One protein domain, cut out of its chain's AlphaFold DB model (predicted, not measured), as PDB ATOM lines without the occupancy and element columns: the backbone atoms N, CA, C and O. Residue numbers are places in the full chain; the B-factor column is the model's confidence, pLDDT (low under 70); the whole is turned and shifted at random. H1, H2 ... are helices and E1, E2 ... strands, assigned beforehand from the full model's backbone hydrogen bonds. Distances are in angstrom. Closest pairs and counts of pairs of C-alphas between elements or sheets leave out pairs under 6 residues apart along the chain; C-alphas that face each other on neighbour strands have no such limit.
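What this domain is: This is residues 24 to 136 of the 147 residues of the protein "Chemerin" of Neolamprologus brichardi (UniProt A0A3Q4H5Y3). A twisted sheet of four strands curls round one helix, H1, on one of its faces, while a second helix, H2, runs along the strands over the opposite face. These are three layers, helices on both faces of a sheet, with the long hairpin strands E1, E2 and E3 and the shorter E4 between H1 and H2. The printed part has 113 residues, with two named helices and four named strands in the order H1, E1, E2, E3, E4, H2 along the chain. The sheet runs E1, E2, E3, E4, antiparallel throughout, and the class is mixed, helices and strands. The whole is compact, with a radius of gyration of the C-alphas of 14.0 A, and spans 43 by 30 by 27 A.

How they stand to each other: Begin with the sheet: E1 is residues 52 to 64, E2 residues 69 to 80, E3 residues 88 to 97 and E4 residues 108 to 113. They form a meander, each strand the antiparallel neighbour of the one before, and E1 and E4 are the edge strands. Look first at the hairpin of E1 and E2, whose directions stand at 162 degrees: N 61 and O 73 are 3.0 A apart, and N 73 and O 61 are 2.8 A apart, both within hydrogen-bond range. In the hairpin of E2 and E3, at 157 degrees, N 74 and O 92 are within hydrogen-bond range at 2.9 A. In the hairpin of E3 and E4, at 167 degrees, N 91 and O 110 are within hydrogen-bond range at 2.9 A. E1 bends by 77 degrees at residue 55, and E2 bends by 51 degrees at residue 77. Now turn to H1, residues 29 to 44, which is on the sheet; the sheet curls round it. The closest C-alphas of H1 and E3 are those of Gly 34 and Ile 92, 6.7 A apart; those of H1 and E1 are Arg 39 and Tyr 52, 6.5 A apart. On the opposite face is H2, residues 119 to 134, with a height over the sheet of 9.5 A. It lies over E2 and E3 and runs along the strands, at 5 degrees to E3 on the local plane. The closest C-alphas of H2 and E3 are those of Cys 93 and Tyr 129, 6.0 A apart. H1 and H2 are apart. In H1 and H2 every O i to N i+4 pair is within hydrogen-bond range.

Where its parts are: Find C-alpha 52 at (174.683, 139.935, 174.639), where E1 begins; its first and last C-alphas are 30.0 A apart. E2 measures 32.5 A from first to last C-alpha, E3 27.8 A and E4 17.2 A. Go back to C-alpha 29 at (158.650, 148.138, 171.564), where H1 begins; it is 22.5 A long from first to last C-alpha. H2 is 22.6 A long and ends at C-alpha 134, at (167.900, 163.923, 154.130). Just after E3, look at residues 100 to 101, a short antiparallel pairing with residues 96 to 97 of E3.

The domain as a whole: The two C-alphas farthest apart are those of Phe 67 and Gln 85, at 42.8 A; look for them in the links from E1 to E2 and from E2 to E3. The printed part runs from residue 24 to residue 136 and has no cut. The links from E1 to E2 and from E4 to H2 are tight, those from H1 to E1, E2 to E3 and E3 to E4 are short, and no link is long. In the B-factor column the mean pLDDT of the printed part is 90.5. Confidence is low, under 70, at residues 45 to 49, in the link from H1 to E1, and at residues 135 to 136, after H2.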
ATOM      1  N   TYR A  24     165.891 146.617 179.610       91.00
ATOM      2  CA  TYR A  24     165.273 146.170 178.372       91.00
ATOM      3  C   TYR A  24     163.735 146.169 178.411       91.00
ATOM      4  O   TYR A  24     163.109 146.613 177.454       91.00
ATOM      5  N   ASN A  25     163.107 145.698 179.490       90.38
ATOM      6  CA  ASN A  25     161.649 145.587 179.598       90.38
ATOM      7  C   ASN A  25     160.964 146.956 179.575       90.38
ATOM      8  O   ASN A  25     159.894 147.073 178.976       90.38
ATOM      9  N   GLY A  26     161.620 147.985 180.118       89.81
ATOM     10  CA  GLY A  26     161.149 149.371 180.076       89.81
ATOM     11  C   GLY A  26     161.366 150.095 178.744       89.81
ATOM     12  O   GLY A  26     160.948 151.240 178.598       89.81
ATOM     13  N   LEU A  27     162.010 149.470 177.750       92.69
ATOM     14  CA  LEU A  27     162.115 150.068 176.420       92.69
ATOM     15  C   LEU A  27     160.766 150.029 175.685       92.69
ATOM     16  O   LEU A  27     160.100 148.986 175.687       92.69
ATOM     17  N   PRO A  28     160.410 151.097 174.946       94.06
ATOM     18  CA  PRO A  28     159.319 151.024 173.988       94.06
ATOM     19  C   PRO A  28     159.605 149.959 172.924       94.06
ATOM     20  O   PRO A  28     160.758 149.727 172.541       94.06
ATOM     21  N   GLU A  29     158.549 149.327 172.418       94.31
ATOM     22  CA  GLU A  29     158.650 148.138 171.564       94.31
ATOM     23  C   GLU A  29     159.505 148.362 170.310       94.31
ATOM     24  O   GLU A  29     160.303 147.508 169.924       94.31
ATOM     25  N   ILE A  30     159.421 149.545 169.702       94.56
ATOM     26  CA  ILE A  30     160.216 149.843 168.511       94.56
ATOM     27  C   ILE A  30     161.726 149.847 168.790       94.56
ATOM     28  O   ILE A  30     162.490 149.350 167.965       94.56
ATOM     29  N   TYR A  31     162.158 150.319 169.963       96.31
ATOM     30  CA  TYR A  31     163.563 150.283 170.381       96.31
ATOM     31  C   TYR A  31     164.009 148.862 170.727       96.31
ATOM     32  O   TYR A  31     165.125 148.468 170.389       96.31
ATOM     33  N   LYS A  32     163.131 148.053 171.342       96.19
ATOM     34  CA  LYS A  32     163.398 146.623 171.576       96.19
ATOM     35  C   LYS A  32     163.694 145.899 170.265       96.19
ATOM     36  O   LYS A  32     164.665 145.145 170.194       96.19
ATOM     37  N   LYS A  33     162.915 146.170 169.213       96.06
ATOM     38  CA  LYS A  33     163.151 145.614 167.870       96.06
ATOM     39  C   LYS A  33     164.532 145.993 167.329       96.06
ATOM     40  O   LYS A  33     165.236 145.107 166.851       96.06
ATOM     41  N   GLY A  34     164.942 147.257 167.467       96.12
ATOM     42  CA  GLY A  34     166.275 147.711 167.058       96.12
ATOM     43  C   GLY A  34     167.397 147.001 167.822       96.12
ATOM     44  O   GLY A  34     168.296 146.421 167.215       96.12
ATOM     45  N   VAL A  35     167.299 146.939 169.153       96.44
ATOM     46  CA  VAL A  35     168.261 146.215 170.005       96.44
ATOM     47  C   VAL A  35     168.349 144.733 169.622       96.44
ATOM     48  O   VAL A  35     169.443 144.171 169.561       96.44
ATOM     49  N   ASN A  36     167.216 144.083 169.353       95.31
ATOM     50  CA  ASN A  36     167.187 142.673 168.967       95.31
ATOM     51  C   ASN A  36     167.797 142.421 167.588       95.31
ATOM     52  O   ASN A  36     168.446 141.390 167.412       95.31
ATOM     53  N   LEU A  37     167.615 143.345 166.643       94.75
ATOM     54  CA  LEU A  37     168.255 143.285 165.331       94.75
ATOM     55  C   LEU A  37     169.781 143.316 165.481       94.75
ATOM     56  O   LEU A  37     170.446 142.378 165.051       94.75
ATOM     57  N   VAL A  38     170.315 144.287 166.230       94.81
ATOM     58  CA  VAL A  38     171.759 144.375 166.510       94.81
ATOM     59  C   VAL A  38     172.287 143.122 167.209       94.81
ATOM     60  O   VAL A  38     173.315 142.568 166.824       94.81
ATOM     61  N   ARG A  39     171.585 142.635 168.241       93.00
ATOM     62  CA  ARG A  39     171.989 141.411 168.953       93.00
ATOM     63  C   ARG A  39     172.042 140.210 168.013       93.00
ATOM     64  O   ARG A  39     172.967 139.412 168.128       93.00
ATOM     65  N   ARG A  40     171.070 140.085 167.105       90.50
ATOM     66  CA  ARG A  40     171.031 139.011 166.108       90.50
ATOM     67  C   ARG A  40     172.236 139.101 165.178       90.50
ATOM     68  O   ARG A  40     172.957 138.117 165.071       90.50
ATOM     69  N   GLU A  41     172.497 140.264 164.591       89.00
ATOM     70  CA  GLU A  41     173.642 140.473 163.692       89.00
ATOM     71  C   GLU A  41     174.981 140.145 164.360       89.00
ATOM     72  O   GLU A  41     175.761 139.357 163.824       89.00
ATOM     73  N   LEU A  42     175.208 140.638 165.584       87.38
ATOM     74  CA  LEU A  42     176.419 140.327 166.352       87.38
ATOM     75  C   LEU A  42     176.597 138.823 166.610       87.38
ATOM     76  O   LEU A  42     177.727 138.345 166.689       87.38
ATOM     77  N   THR A  43     175.501 138.071 166.754       82.69
ATOM     78  CA  THR A  43     175.553 136.614 166.970       82.69
ATOM     79  C   THR A  43     175.710 135.796 165.693       82.69
ATOM     80  O   THR A  43     176.182 134.662 165.775       82.69
ATOM     81  N   THR A  44     175.341 136.340 164.531       80.31
ATOM     82  CA  THR A  44     175.420 135.635 163.241       80.31
ATOM     83  C   THR A  44     176.867 135.462 162.777       80.31
ATOM     84  O   THR A  44     177.208 134.427 162.209       80.31
ATOM     85  N   HIS A  45     177.742 136.434 163.050       67.56
ATOM     86  CA  HIS A  45     179.118 136.444 162.532       67.56
ATOM     87  C   HIS A  45     180.143 135.681 163.389       67.56
ATOM     88  O   HIS A  45     181.277 135.472 162.959       67.56
ATOM     89  N   SER A  46     179.782 135.238 164.595       60.84
ATOM     90  CA  SER A  46     180.709 134.568 165.514       60.84
ATOM     91  C   SER A  46     180.509 133.048 165.527       60.84
ATOM     92  O   SER A  46     179.424 132.581 165.873       60.84
ATOM     93  N   LYS A  47     181.576 132.263 165.283       61.16
ATOM     94  CA  LYS A  47     181.589 130.791 165.496       61.16
ATOM     95  C   LYS A  47     181.177 130.388 166.924       61.16
ATOM     96  O   LYS A  47     180.731 129.270 167.150       61.16
ATOM     97  N   ILE A  48     181.300 131.308 167.880       59.22
ATOM     98  CA  ILE A  48     180.868 131.157 169.269       59.22
ATOM     99  C   ILE A  48     179.687 132.102 169.482       59.22
ATOM    100  O   ILE A  48     179.887 133.311 169.472       59.22
ATOM    101  N   ARG A  49     178.471 131.593 169.718       63.69
ATOM    102  CA  ARG A  49     177.268 132.414 169.975       63.69
ATOM    103  C   ARG A  49     177.394 133.195 171.289       63.69
ATOM    104  O   ARG A  49     176.908 132.756 172.332       63.69
ATOM    105  N   HIS A  50     178.051 134.351 171.257       71.50
ATOM    106  CA  HIS A  50     178.158 135.224 172.421       71.50
ATOM    107  C   HIS A  50     176.776 135.799 172.722       71.50
ATOM    108  O   HIS A  50     176.190 136.498 171.899       71.50
ATOM    109  N   ARG A  51     176.220 135.505 173.901       85.50
ATOM    110  CA  ARG A  51     174.976 136.145 174.330       85.50
ATOM    111  C   ARG A  51     175.303 137.562 174.791       85.50
ATOM    112  O   ARG A  51     176.146 137.763 175.661       85.50
ATOM    113  N   TYR A  52     174.613 138.538 174.218       89.62
ATOM    114  CA  TYR A  52     174.683 139.935 174.639       89.62
ATOM    115  C   TYR A  52     173.423 140.294 175.422       89.62
ATOM    116  O   TYR A  52     172.315 139.952 175.001       89.62
ATOM    117  N   GLN A  53     173.591 140.982 176.546       91.81
ATOM    118  CA  GLN A  53     172.519 141.525 177.375       91.81
ATOM    119  C   GLN A  53     172.441 143.039 177.185       91.81
ATOM    120  O   GLN A  53     173.467 143.715 177.124       91.81
ATOM    121  N   PHE A  54     171.225 143.572 177.083       94.06
ATOM    122  CA  PHE A  54     171.014 145.015 177.039       94.06
ATOM    123  C   PHE A  54     171.263 145.616 178.419       94.06
ATOM    124  O   PHE A  54     170.653 145.182 179.394       94.06
ATOM    125  N   LEU A  55     172.152 146.608 178.489       93.69
ATOM    126  CA  LEU A  55     172.475 147.285 179.738       93.69
ATOM    127  C   LEU A  55     171.644 148.555 179.907       93.69
ATOM    128  O   LEU A  55     170.944 148.696 180.901       93.69
ATOM    129  N   LYS A  56     171.740 149.491 178.957       94.62
ATOM    130  CA  LYS A  56     170.997 150.757 178.994       94.62
ATOM    131  C   LYS A  56     171.017 151.477 177.653       94.62
ATOM    132  O   LYS A  56     171.911 151.250 176.838       94.62
ATOM    133  N   SER A  57     170.076 152.403 177.476       96.31
ATOM    134  CA  SER A  57     170.168 153.424 176.426       96.31
ATOM    135  C   SER A  57     171.121 154.529 176.872       96.31
ATOM    136  O   SER A  57     171.173 154.848 178.059       96.31
ATOM    137  N   VAL A  58     171.868 155.082 175.927       96.62
ATOM    138  CA  VAL A  58     172.728 156.253 176.127       96.62
ATOM    139  C   VAL A  58     172.064 157.478 175.517       96.62
ATOM    140  O   VAL A  58     171.933 158.483 176.202       96.62
ATOM    141  N   ASP A  59     171.597 157.360 174.275       96.44
ATOM    142  CA  ASP A  59     170.950 158.449 173.550       96.44
ATOM    143  C   ASP A  59     169.902 157.909 172.565       96.44
ATOM    144  O   ASP A  59     169.969 156.749 172.129       96.44
ATOM    145  N   LYS A  60     168.905 158.733 172.253       96.75
ATOM    146  CA  LYS A  60     167.781 158.411 171.371       96.75
ATOM    147  C   LYS A  60     167.356 159.657 170.608       96.75
ATOM    148  O   LYS A  60     167.094 160.684 171.224       96.75
ATOM    149  N   LEU A  61     167.200 159.532 169.295       95.50
ATOM    150  CA  LEU A  61     166.598 160.572 168.462       95.50
ATOM    151  C   LEU A  61     165.504 159.951 167.599       95.50
ATOM    152  O   LEU A  61     165.648 158.830 167.105       95.50
ATOM    153  N   GLU A  62     164.429 160.700 167.404       94.06
ATOM    154  CA  GLU A  62     163.362 160.359 166.473       94.06
ATOM    155  C   GLU A  62     163.115 161.554 165.553       94.06
ATOM    156  O   GLU A  62     163.165 162.707 165.975       94.06
ATOM    157  N   THR A  63     162.878 161.287 164.275       92.50
ATOM    158  CA  THR A  63     162.477 162.301 163.297       92.50
ATOM    159  C   THR A  63     161.323 161.747 162.491       92.50
ATOM    160  O   THR A  63     161.440 160.672 161.901       92.50
ATOM    161  N   GLU A  64     160.202 162.456 162.486       90.69
ATOM    162  CA  GLU A  64     159.025 162.059 161.722       90.69
ATOM    163  C   GLU A  64     159.279 162.192 160.219       90.69
ATOM    164  O   GLU A  64     159.993 163.081 159.758       90.69
ATOM    165  N   SER A  65     158.696 161.281 159.443       83.62
ATOM    166  CA  SER A  65     158.779 161.269 157.980       83.62
ATOM    167  C   SER A  65     157.407 161.350 157.307       83.62
ATOM    168  O   SER A  65     157.299 161.023 156.127       83.62
ATOM    169  N   GLY A  66     156.356 161.696 158.062       80.44
ATOM    170  CA  GLY A  66     154.958 161.587 157.632       80.44
ATOM    171  C   GLY A  66     154.468 160.135 157.518       80.44
ATOM    172  O   GLY A  66     155.261 159.191 157.583       80.44
ATOM    173  N   PHE A  67     153.152 159.960 157.345       80.56
ATOM    174  CA  PHE A  67     152.479 158.657 157.178       80.56
ATOM    175  C   PHE A  67     152.841 157.621 158.261       80.56
ATOM    176  O   PHE A  67     153.193 156.482 157.948       80.56
ATOM    177  N   ASP A  68     152.838 158.038 159.534       81.94
ATOM    178  CA  ASP A  68     153.263 157.235 160.699       81.94
ATOM    179  C   ASP A  68     154.680 156.645 160.587       81.94
ATOM    180  O   ASP A  68     155.042 155.660 161.249       81.94
ATOM    181  N   GLY A  69     155.491 157.235 159.711       88.81
ATOM    182  CA  GLY A  69     156.884 156.909 159.512       88.81
ATOM    183  C   GLY A  69     157.785 157.751 160.402       88.81
ATOM    184  O   GLY A  69     157.581 158.953 160.561       88.81
ATOM    185  N   LYS A  70     158.821 157.126 160.952       92.38
ATOM    186  CA  LYS A  70     159.875 157.805 161.704       92.38
ATOM    187  C   LYS A  70     161.243 157.198 161.455       92.38
ATOM    188  O   LYS A  70     161.380 155.983 161.308       92.38
ATOM    189  N   TYR A  71     162.263 158.042 161.452       94.12
ATOM    190  CA  TYR A  71     163.664 157.649 161.512       94.12
ATOM    191  C   TYR A  71     164.115 157.643 162.959       94.12
ATOM    192  O   TYR A  71     163.988 158.649 163.656       94.12
ATOM    193  N   ILE A  72     164.670 156.525 163.402       96.38
ATOM    194  CA  ILE A  72     165.084 156.320 164.785       96.38
ATOM    195  C   ILE A  72     166.595 156.166 164.818       96.38
ATOM    196  O   ILE A  72     167.150 155.346 164.088       96.38
ATOM    197  N   TYR A  73     167.234 156.934 165.691       97.69
ATOM    198  CA  TYR A  73     168.603 156.740 166.144       97.69
ATOM    199  C   TYR A  73     168.552 156.195 167.564       97.69
ATOM    200  O   TYR A  73     167.945 156.804 168.447       97.69
ATOM    201  N   HIS A  74     169.202 155.063 167.812       98.25
ATOM    202  CA  HIS A  74     169.315 154.511 169.157       98.25
ATOM    203  C   HIS A  74     170.761 154.150 169.460       98.25
ATOM    204  O   HIS A  74     171.331 153.241 168.857       98.25
ATOM    205  N   HIS A  75     171.336 154.854 170.430       98.19
ATOM    206  CA  HIS A  75     172.642 154.564 171.008       98.19
ATOM    207  C   HIS A  75     172.449 153.851 172.340       98.19
ATOM    208  O   HIS A  75     171.762 154.345 173.239       98.19
ATOM    209  N   PHE A  76     173.045 152.674 172.487       97.75
ATOM    210  CA  PHE A  76     172.907 151.863 173.687       97.75
ATOM    211  C   PHE A  76     174.142 151.011 173.964       97.75
ATOM    212  O   PHE A  76     175.011 150.808 173.115       97.75
ATOM    213  N   LEU A  77     174.202 150.497 175.191       96.50
ATOM    214  CA  LEU A  77     175.270 149.621 175.650       96.50
ATOM    215  C   LEU A  77     174.772 148.184 175.777       96.50
ATOM    216  O   LEU A  77     173.718 147.916 176.365       96.50
ATOM    217  N   LEU A  78     175.584 147.262 175.273       94.62
ATOM    218  CA  LEU A  78     175.438 145.827 175.461       94.62
ATOM    219  C   LEU A  78     176.567 145.287 176.339       94.62
ATOM    220  O   LEU A  78     177.701 145.770 176.309       94.62
ATOM    221  N   LYS A  79     176.250 144.241 177.094       92.81
ATOM    222  CA  LYS A  79     177.178 143.507 177.950       92.81
ATOM    223  C   LYS A  79     177.246 142.044 177.493       92.81
ATOM    224  O   LYS A  79     176.205 141.381 177.480       92.81
ATOM    225  N   PRO A  80     178.413 141.511 177.105       90.50
ATOM    226  CA  PRO A  80     178.571 140.087 176.825       90.50
ATOM    227  C   PRO A  80     178.407 139.263 178.107       90.50
ATOM    228  O   PRO A  80     178.869 139.669 179.173       90.50
ATOM    229  N   THR A  81     177.806 138.078 178.017       86.19
ATOM    230  CA  THR A  81     177.645 137.195 179.189       86.19
ATOM    231  C   THR A  81     178.964 136.609 179.681       86.19
ATOM    232  O   THR A  81     179.119 136.385 180.873       86.19
ATOM    233  N   ILE A  82     179.905 136.357 178.768       84.12
ATOM    234  CA  ILE A  82     181.190 135.704 179.070       84.12
ATOM    235  C   ILE A  82     182.204 136.716 179.625       84.12
ATOM    236  O   ILE A  82     183.057 136.369 180.432       84.12
ATOM    237  N   ALA A  83     182.088 137.983 179.223       85.19
ATOM    238  CA  ALA A  83     182.996 139.055 179.616       85.19
ATOM    239  C   ALA A  83     182.205 140.206 180.256       85.19
ATOM    240  O   ALA A  83     181.978 141.234 179.617       85.19
ATOM    241  N   PRO A  84     181.772 140.067 181.522       78.81
ATOM    242  CA  PRO A  84     180.912 141.052 182.168       78.81
ATOM    243  C   PRO A  84     181.590 142.410 182.437       78.81
ATOM    244  O   PRO A  84     180.913 143.383 182.767       78.81
ATOM    245  N   GLN A  85     182.912 142.493 182.317       86.81
ATOM    246  CA  GLN A  85     183.664 143.745 182.447       86.81
ATOM    247  C   GLN A  85     183.736 144.511 181.115       86.81
ATOM    248  O   GLN A  85     184.005 145.710 181.098       86.81
ATOM    249  N   LEU A  86     183.458 143.835 179.997       91.12
ATOM    250  CA  LEU A  86     183.473 144.421 178.667       91.12
ATOM    251  C   LEU A  86     182.112 145.044 178.343       91.12
ATOM    252  O   LEU A  86     181.065 144.419 178.509       91.12
ATOM    253  N   LEU A  87     182.132 146.268 177.818       93.94
ATOM    254  CA  LEU A  87     180.948 146.941 177.294       93.94
ATOM    255  C   LEU A  87     181.101 147.159 175.794       93.94
ATOM    256  O   LEU A  87     182.113 147.694 175.332       93.94
ATOM    257  N   ILE A  88     180.071 146.774 175.053       94.75
ATOM    258  CA  ILE A  88     179.953 147.032 173.624       94.75
ATOM    259  C   ILE A  88     179.018 148.220 173.445       94.75
ATOM    260  O   ILE A  88     177.879 148.215 173.909       94.75
ATOM    261  N   ASP A  89     179.532 149.251 172.799       96.94
ATOM    262  CA  ASP A  89     178.838 150.480 172.480       96.94
ATOM    263  C   ASP A  89     178.280 150.397 171.056       96.94
ATOM    264  O   ASP A  89     179.034 150.348 170.076       96.94
ATOM    265  N   CYS A  90     176.954 150.345 170.958       97.38
ATOM    266  CA  CYS A  90     176.229 150.117 169.719       97.38
ATOM    267  C   CYS A  90     175.351 151.306 169.360       97.38
ATOM    268  O   CYS A  90     174.667 151.882 170.207       97.38
ATOM    269  N   VAL A  91     175.318 151.610 168.070       97.94
ATOM    270  CA  VAL A  91     174.337 152.503 167.465       97.94
ATOM    271  C   VAL A  91     173.589 151.748 166.384       97.94
ATOM    272  O   VAL A  91     174.197 151.010 165.607       97.94
ATOM    273  N   ILE A  92     172.281 151.971 166.332       97.81
ATOM    274  CA  ILE A  92     171.434 151.574 165.216       97.81
ATOM    275  C   ILE A  92     170.644 152.779 164.705       97.81
ATOM    276  O   ILE A  92     170.101 153.552 165.497       97.81
ATOM    277  N   CYS A  93     170.573 152.927 163.384       96.88
ATOM    278  CA  CYS A  93     169.713 153.891 162.702       96.88
ATOM    279  C   CYS A  93     168.792 153.155 161.735       96.88
ATOM    280  O   CYS A  93     169.267 152.332 160.956       96.88
ATOM    281  N   TYR A  94     167.493 153.433 161.761       95.81
ATOM    282  CA  TYR A  94     166.540 152.751 160.885       95.81
ATOM    283  C   TYR A  94     165.263 153.556 160.686       95.81
ATOM    284  O   TYR A  94     164.890 154.386 161.517       95.81
ATOM    285  N   LYS A  95     164.559 153.259 159.593       94.31
ATOM    286  CA  LYS A  95     163.193 153.729 159.373       94.31
ATOM    287  C   LYS A  95     162.200 152.748 159.984       94.31
ATOM    288  O   LYS A  95     162.311 151.537 159.789       94.31
ATOM    289  N   ALA A  96     161.197 153.269 160.670       94.00
ATOM    290  CA  ALA A  96     160.051 152.517 161.142       94.00
ATOM    291  C   ALA A  96     158.757 153.116 160.589       94.00
ATOM    292  O   ALA A  96     158.646 154.331 160.490       94.00
ATOM    293  N   ILE A  97     157.785 152.273 160.246       91.69
ATOM    294  CA  ILE A  97     156.413 152.685 159.903       91.69
ATOM    295  C   ILE A  97     155.470 151.761 160.662       91.69
ATOM    296  O   ILE A  97     155.697 150.546 160.655       91.69
ATOM    297  N   ALA A  98     154.461 152.313 161.338       89.50
ATOM    298  CA  ALA A  98     153.524 151.543 162.165       89.50
ATOM    299  C   ALA A  98     154.246 150.573 163.135       89.50
ATOM    300  O   ALA A  98     153.925 149.388 163.237       89.50
ATOM    301  N   ASN A  99     155.296 151.062 163.809       86.44
ATOM    302  CA  ASN A  99     156.154 150.285 164.719       86.44
ATOM    303  C   ASN A  99     156.830 149.042 164.102       86.44
ATOM    304  O   ASN A  99     157.234 148.120 164.824       86.44
ATOM    305  N   GLN A 100     157.010 149.003 162.783       92.00
ATOM    306  CA  GLN A 100     157.783 147.968 162.101       92.00
ATOM    307  C   GLN A 100     159.021 148.563 161.443       92.00
ATOM    308  O   GLN A 100     158.919 149.551 160.716       92.00
ATOM    309  N   ILE A 101     160.178 147.941 161.680       92.44
ATOM    310  CA  ILE A 101     161.435 148.307 161.021       92.44
ATOM    311  C   ILE A 101     161.294 148.012 159.530       92.44
ATOM    312  O   ILE A 101     160.944 146.896 159.142       92.44
ATOM    313  N   LYS A 102     161.551 149.012 158.693       92.00
ATOM    314  CA  LYS A 102     161.596 148.848 157.242       92.00
ATOM    315  C   LYS A 102     163.019 148.506 156.822       92.00
ATOM    316  O   LYS A 102     163.973 149.066 157.345       92.00
ATOM    317  N   GLY A 103     163.144 147.597 155.857       85.19
ATOM    318  CA  GLY A 103     164.439 147.226 155.273       85.19
ATOM    319  C   GLY A 103     164.980 148.242 154.264       85.19
ATOM    320  O   GLY A 103     166.097 148.084 153.793       85.19
ATOM    321  N   LYS A 104     164.189 149.263 153.902       84.81
ATOM    322  CA  LYS A 104     164.613 150.375 153.046       84.81
ATOM    323  C   LYS A 104     164.307 151.715 153.736       84.81
ATOM    324  O   LYS A 104     163.136 151.953 154.051       84.81
ATOM    325  N   PRO A 105     165.311 152.591 153.942       86.94
ATOM    326  CA  PRO A 105     166.747 152.310 153.792       86.94
ATOM    327  C   PRO A 105     167.200 151.170 154.720       86.94
ATOM    328  O   PRO A 105     166.534 150.885 155.715       86.94
ATOM    329  N   GLU A 106     168.299 150.502 154.366       91.12
ATOM    330  CA  GLU A 106     168.862 149.426 155.186       91.12
ATOM    331  C   GLU A 106     169.248 149.973 156.572       91.12
ATOM    332  O   GLU A 106     169.832 151.063 156.654       91.12
ATOM    333  N   PRO A 107     168.904 149.271 157.670       95.00
ATOM    334  CA  PRO A 107     169.323 149.671 159.002       95.00
ATOM    335  C   PRO A 107     170.844 149.798 159.095       95.00
ATOM    336  O   PRO A 107     171.581 148.856 158.830       95.00
ATOM    337  N   TYR A 108     171.321 150.962 159.522       95.50
ATOM    338  CA  TYR A 108     172.734 151.156 159.812       95.50
ATOM    339  C   TYR A 108     173.017 150.658 161.225       95.50
ATOM    340  O   TYR A 108     172.471 151.205 162.184       95.50
ATOM    341  N   VAL A 109     173.875 149.650 161.357       96.00
ATOM    342  CA  VAL A 109     174.314 149.097 162.642       96.00
ATOM    343  C   VAL A 109     175.814 149.279 162.774       96.00
ATOM    344  O   VAL A 109     176.588 148.894 161.902       96.00
ATOM    345  N   HIS A 110     176.244 149.850 163.894       96.38
ATOM    346  CA  HIS A 110     177.661 149.981 164.185       96.38
ATOM    347  C   HIS A 110     177.934 149.788 165.676       96.38
ATOM    348  O   HIS A 110     177.554 150.609 166.518       96.38
ATOM    349  N   CYS A 111     178.646 148.708 165.991       95.31
ATOM    350  CA  CYS A 111     179.012 148.305 167.341       95.31
ATOM    351  C   CYS A 111     180.526 148.237 167.496       95.31
ATOM    352  O   CYS A 111     181.222 147.668 166.659       95.31
ATOM    353  N   ILE A 112     181.033 148.767 168.603       94.94
ATOM    354  CA  ILE A 112     182.452 148.691 168.948       94.94
ATOM    355  C   ILE A 112     182.616 148.518 170.453       94.94
ATOM    356  O   ILE A 112     181.767 148.936 171.233       94.94
ATOM    357  N   GLN A 113     183.718 147.921 170.895       94.50
ATOM    358  CA  GLN A 113     184.098 147.983 172.305       94.50
ATOM    359  C   GLN A 113     184.187 149.441 172.761       94.50
ATOM    360  O   GLN A 113     184.872 150.250 172.137       94.50
ATOM    361  N   ARG A 114     183.535 149.764 173.880       92.88
ATOM    362  CA  ARG A 114     183.378 151.142 174.368       92.88
ATOM    363  C   ARG A 114     184.704 151.895 174.522       92.88
ATOM    364  O   ARG A 114     184.760 153.080 174.237       92.88
ATOM    365  N   GLN A 115     185.768 151.205 174.931       92.25
ATOM    366  CA  GLN A 115     187.108 151.786 175.095       92.25
ATOM    367  C   GLN A 115     187.775 152.193 173.772       92.25
ATOM    368  O   GLN A 115     188.706 152.985 173.784       92.25
ATOM    369  N   ARG A 116     187.320 151.651 172.637       95.62
ATOM    370  CA  ARG A 116     187.872 151.930 171.302       95.62
ATOM    371  C   ARG A 116     187.069 152.989 170.540       95.62
ATOM    372  O   ARG A 116     187.371 153.251 169.381       95.62
ATOM    373  N   LEU A 117     186.021 153.544 171.148       95.56
ATOM    374  CA  LEU A 117     185.172 154.548 170.517       95.56
ATOM    375  C   LEU A 117     185.873 155.912 170.522       95.56
ATOM    376  O   LEU A 117     186.181 156.429 171.592       95.56
ATOM    377  N   THR A 118     186.051 156.509 169.344       96.88
ATOM    378  CA  THR A 118     186.592 157.870 169.199       96.88
ATOM    379  C   THR A 118     185.491 158.900 168.937       96.88
ATOM    380  O   THR A 118     184.349 158.548 168.615       96.88
ATOM    381  N   GLU A 119     185.818 160.188 169.055       96.19
ATOM    382  CA  GLU A 119     184.878 161.277 168.758       96.19
ATOM    383  C   GLU A 119     184.523 161.346 167.266       96.19
ATOM    384  O   GLU A 119     183.368 161.590 166.908       96.19
ATOM    385  N   GLU A 120     185.466 161.027 166.379       96.81
ATOM    386  CA  GLU A 120     185.233 160.947 164.935       96.81
ATOM    387  C   GLU A 120     184.192 159.872 164.625       96.81
ATOM    388  O   GLU A 120     183.253 160.114 163.869       96.81
ATOM    389  N   MET A 121     184.287 158.705 165.271       97.31
ATOM    390  CA  MET A 121     183.303 157.634 165.104       97.31
ATOM    391  C   MET A 121     181.907 158.061 165.572       97.31
ATOM    392  O   MET A 121     180.915 157.714 164.928       97.31
ATOM    393  N   LYS A 122     181.803 158.827 166.668       96.19
ATOM    394  CA  LYS A 122     180.524 159.387 167.141       96.19
ATOM    395  C   LYS A 122     179.937 160.371 166.132       96.19
ATOM    396  O   LYS A 122     178.754 160.271 165.801       96.19
ATOM    397  N   LYS A 123     180.764 161.266 165.587       97.00
ATOM    398  CA  LYS A 123     180.348 162.210 164.543       97.00
ATOM    399  C   LYS A 123     179.875 161.479 163.285       97.00
ATOM    400  O   LYS A 123     178.818 161.818 162.758       97.00
ATOM    401  N   THR A 124     180.591 160.441 162.853       97.31
ATOM    402  CA  THR A 124     180.208 159.611 161.700       97.31
ATOM    403  C   THR A 124     178.871 158.909 161.923       97.31
ATOM    404  O   THR A 124     178.027 158.929 161.032       97.31
ATOM    405  N   ARG A 125     178.623 158.357 163.120       97.12
ATOM    406  CA  ARG A 125     177.332 157.730 163.474       97.12
ATOM    407  C   ARG A 125     176.160 158.705 163.320       97.12
ATOM    408  O   ARG A 125     175.165 158.366 162.684       97.12
ATOM    409  N   LEU A 126     176.291 159.921 163.853       95.69
ATOM    410  CA  LEU A 126     175.265 160.962 163.715       95.69
ATOM    411  C   LEU A 126     175.138 161.470 162.273       95.69
ATOM    412  O   LEU A 126     174.029 161.726 161.807       95.69
ATOM    413  N   GLY A 127     176.253 161.591 161.552       95.31
ATOM    414  CA  GLY A 127     176.259 161.944 160.132       95.31
ATOM    415  C   GLY A 127     175.476 160.940 159.288       95.31
ATOM    416  O   GLY A 127     174.660 161.339 158.461       95.31
ATOM    417  N   HIS A 128     175.639 159.643 159.560       94.31
ATOM    418  CA  HIS A 128     174.905 158.582 158.872       94.31
ATOM    419  C   HIS A 128     173.390 158.685 159.095       94.31
ATOM    420  O   HIS A 128     172.614 158.549 158.148       94.31
ATOM    421  N   TYR A 129     172.968 158.978 160.328       94.31
ATOM    422  CA  TYR A 129     171.559 159.201 160.661       94.31
ATOM    423  C   TYR A 129     170.978 160.414 159.930       94.31
ATOM    424  O   TYR A 129     169.930 160.310 159.293       94.31
ATOM    425  N   ARG A 130     171.688 161.547 159.951       93.38
ATOM    426  CA  ARG A 130     171.277 162.760 159.230       93.38
ATOM    427  C   ARG A 130     171.141 162.491 157.735       93.38
ATOM    428  O   ARG A 130     170.109 162.804 157.155       93.38
ATOM    429  N   ASN A 131     172.136 161.847 157.126       91.56
ATOM    430  CA  ASN A 131     172.105 161.504 155.704       91.56
ATOM    431  C   ASN A 131     170.916 160.598 155.357       91.56
ATOM    432  O   ASN A 131     170.283 160.814 154.323       91.56
ATOM    433  N   MET A 132     170.587 159.630 156.220       88.56
ATOM    434  CA  MET A 132     169.423 158.756 156.048       88.56
ATOM    435  C   MET A 132     168.115 159.554 156.002       88.56
ATOM    436  O   MET A 132     167.268 159.276 155.155       88.56
ATOM    437  N   ILE A 133     167.964 160.562 156.866       87.81
ATOM    438  CA  ILE A 133     166.797 161.454 156.878       87.81
ATOM    439  C   ILE A 133     166.762 162.318 155.610       87.81
ATOM    440  O   ILE A 133     165.748 162.347 154.918       87.81
ATOM    441  N   TYR A 134     167.868 162.981 155.257       78.62
ATOM    442  CA  TYR A 134     167.900 163.923 154.130       78.62
ATOM    443  C   TYR A 134     167.574 163.275 152.778       78.62
ATOM    444  O   TYR A 134     166.797 163.829 152.008       78.62
ATOM    445  N   HIS A 135     168.108 162.085 152.493       68.19
ATOM    446  CA  HIS A 135     167.879 161.414 151.202       68.19
ATOM    447  C   HIS A 135     166.480 160.813 151.061       68.19
ATOM    448  O   HIS A 135     166.086 160.383 149.981       68.19
ATOM    449  N   SER A 136     165.734 160.742 152.157       64.31
ATOM    450  CA  SER A 136     164.413 160.127 152.198       64.31
ATOM    451  C   SER A 136     163.293 161.130 152.465       64.31
ATOM    452  O   SER A 136     162.121 160.778 152.343       64.31
TER     453      SER A 136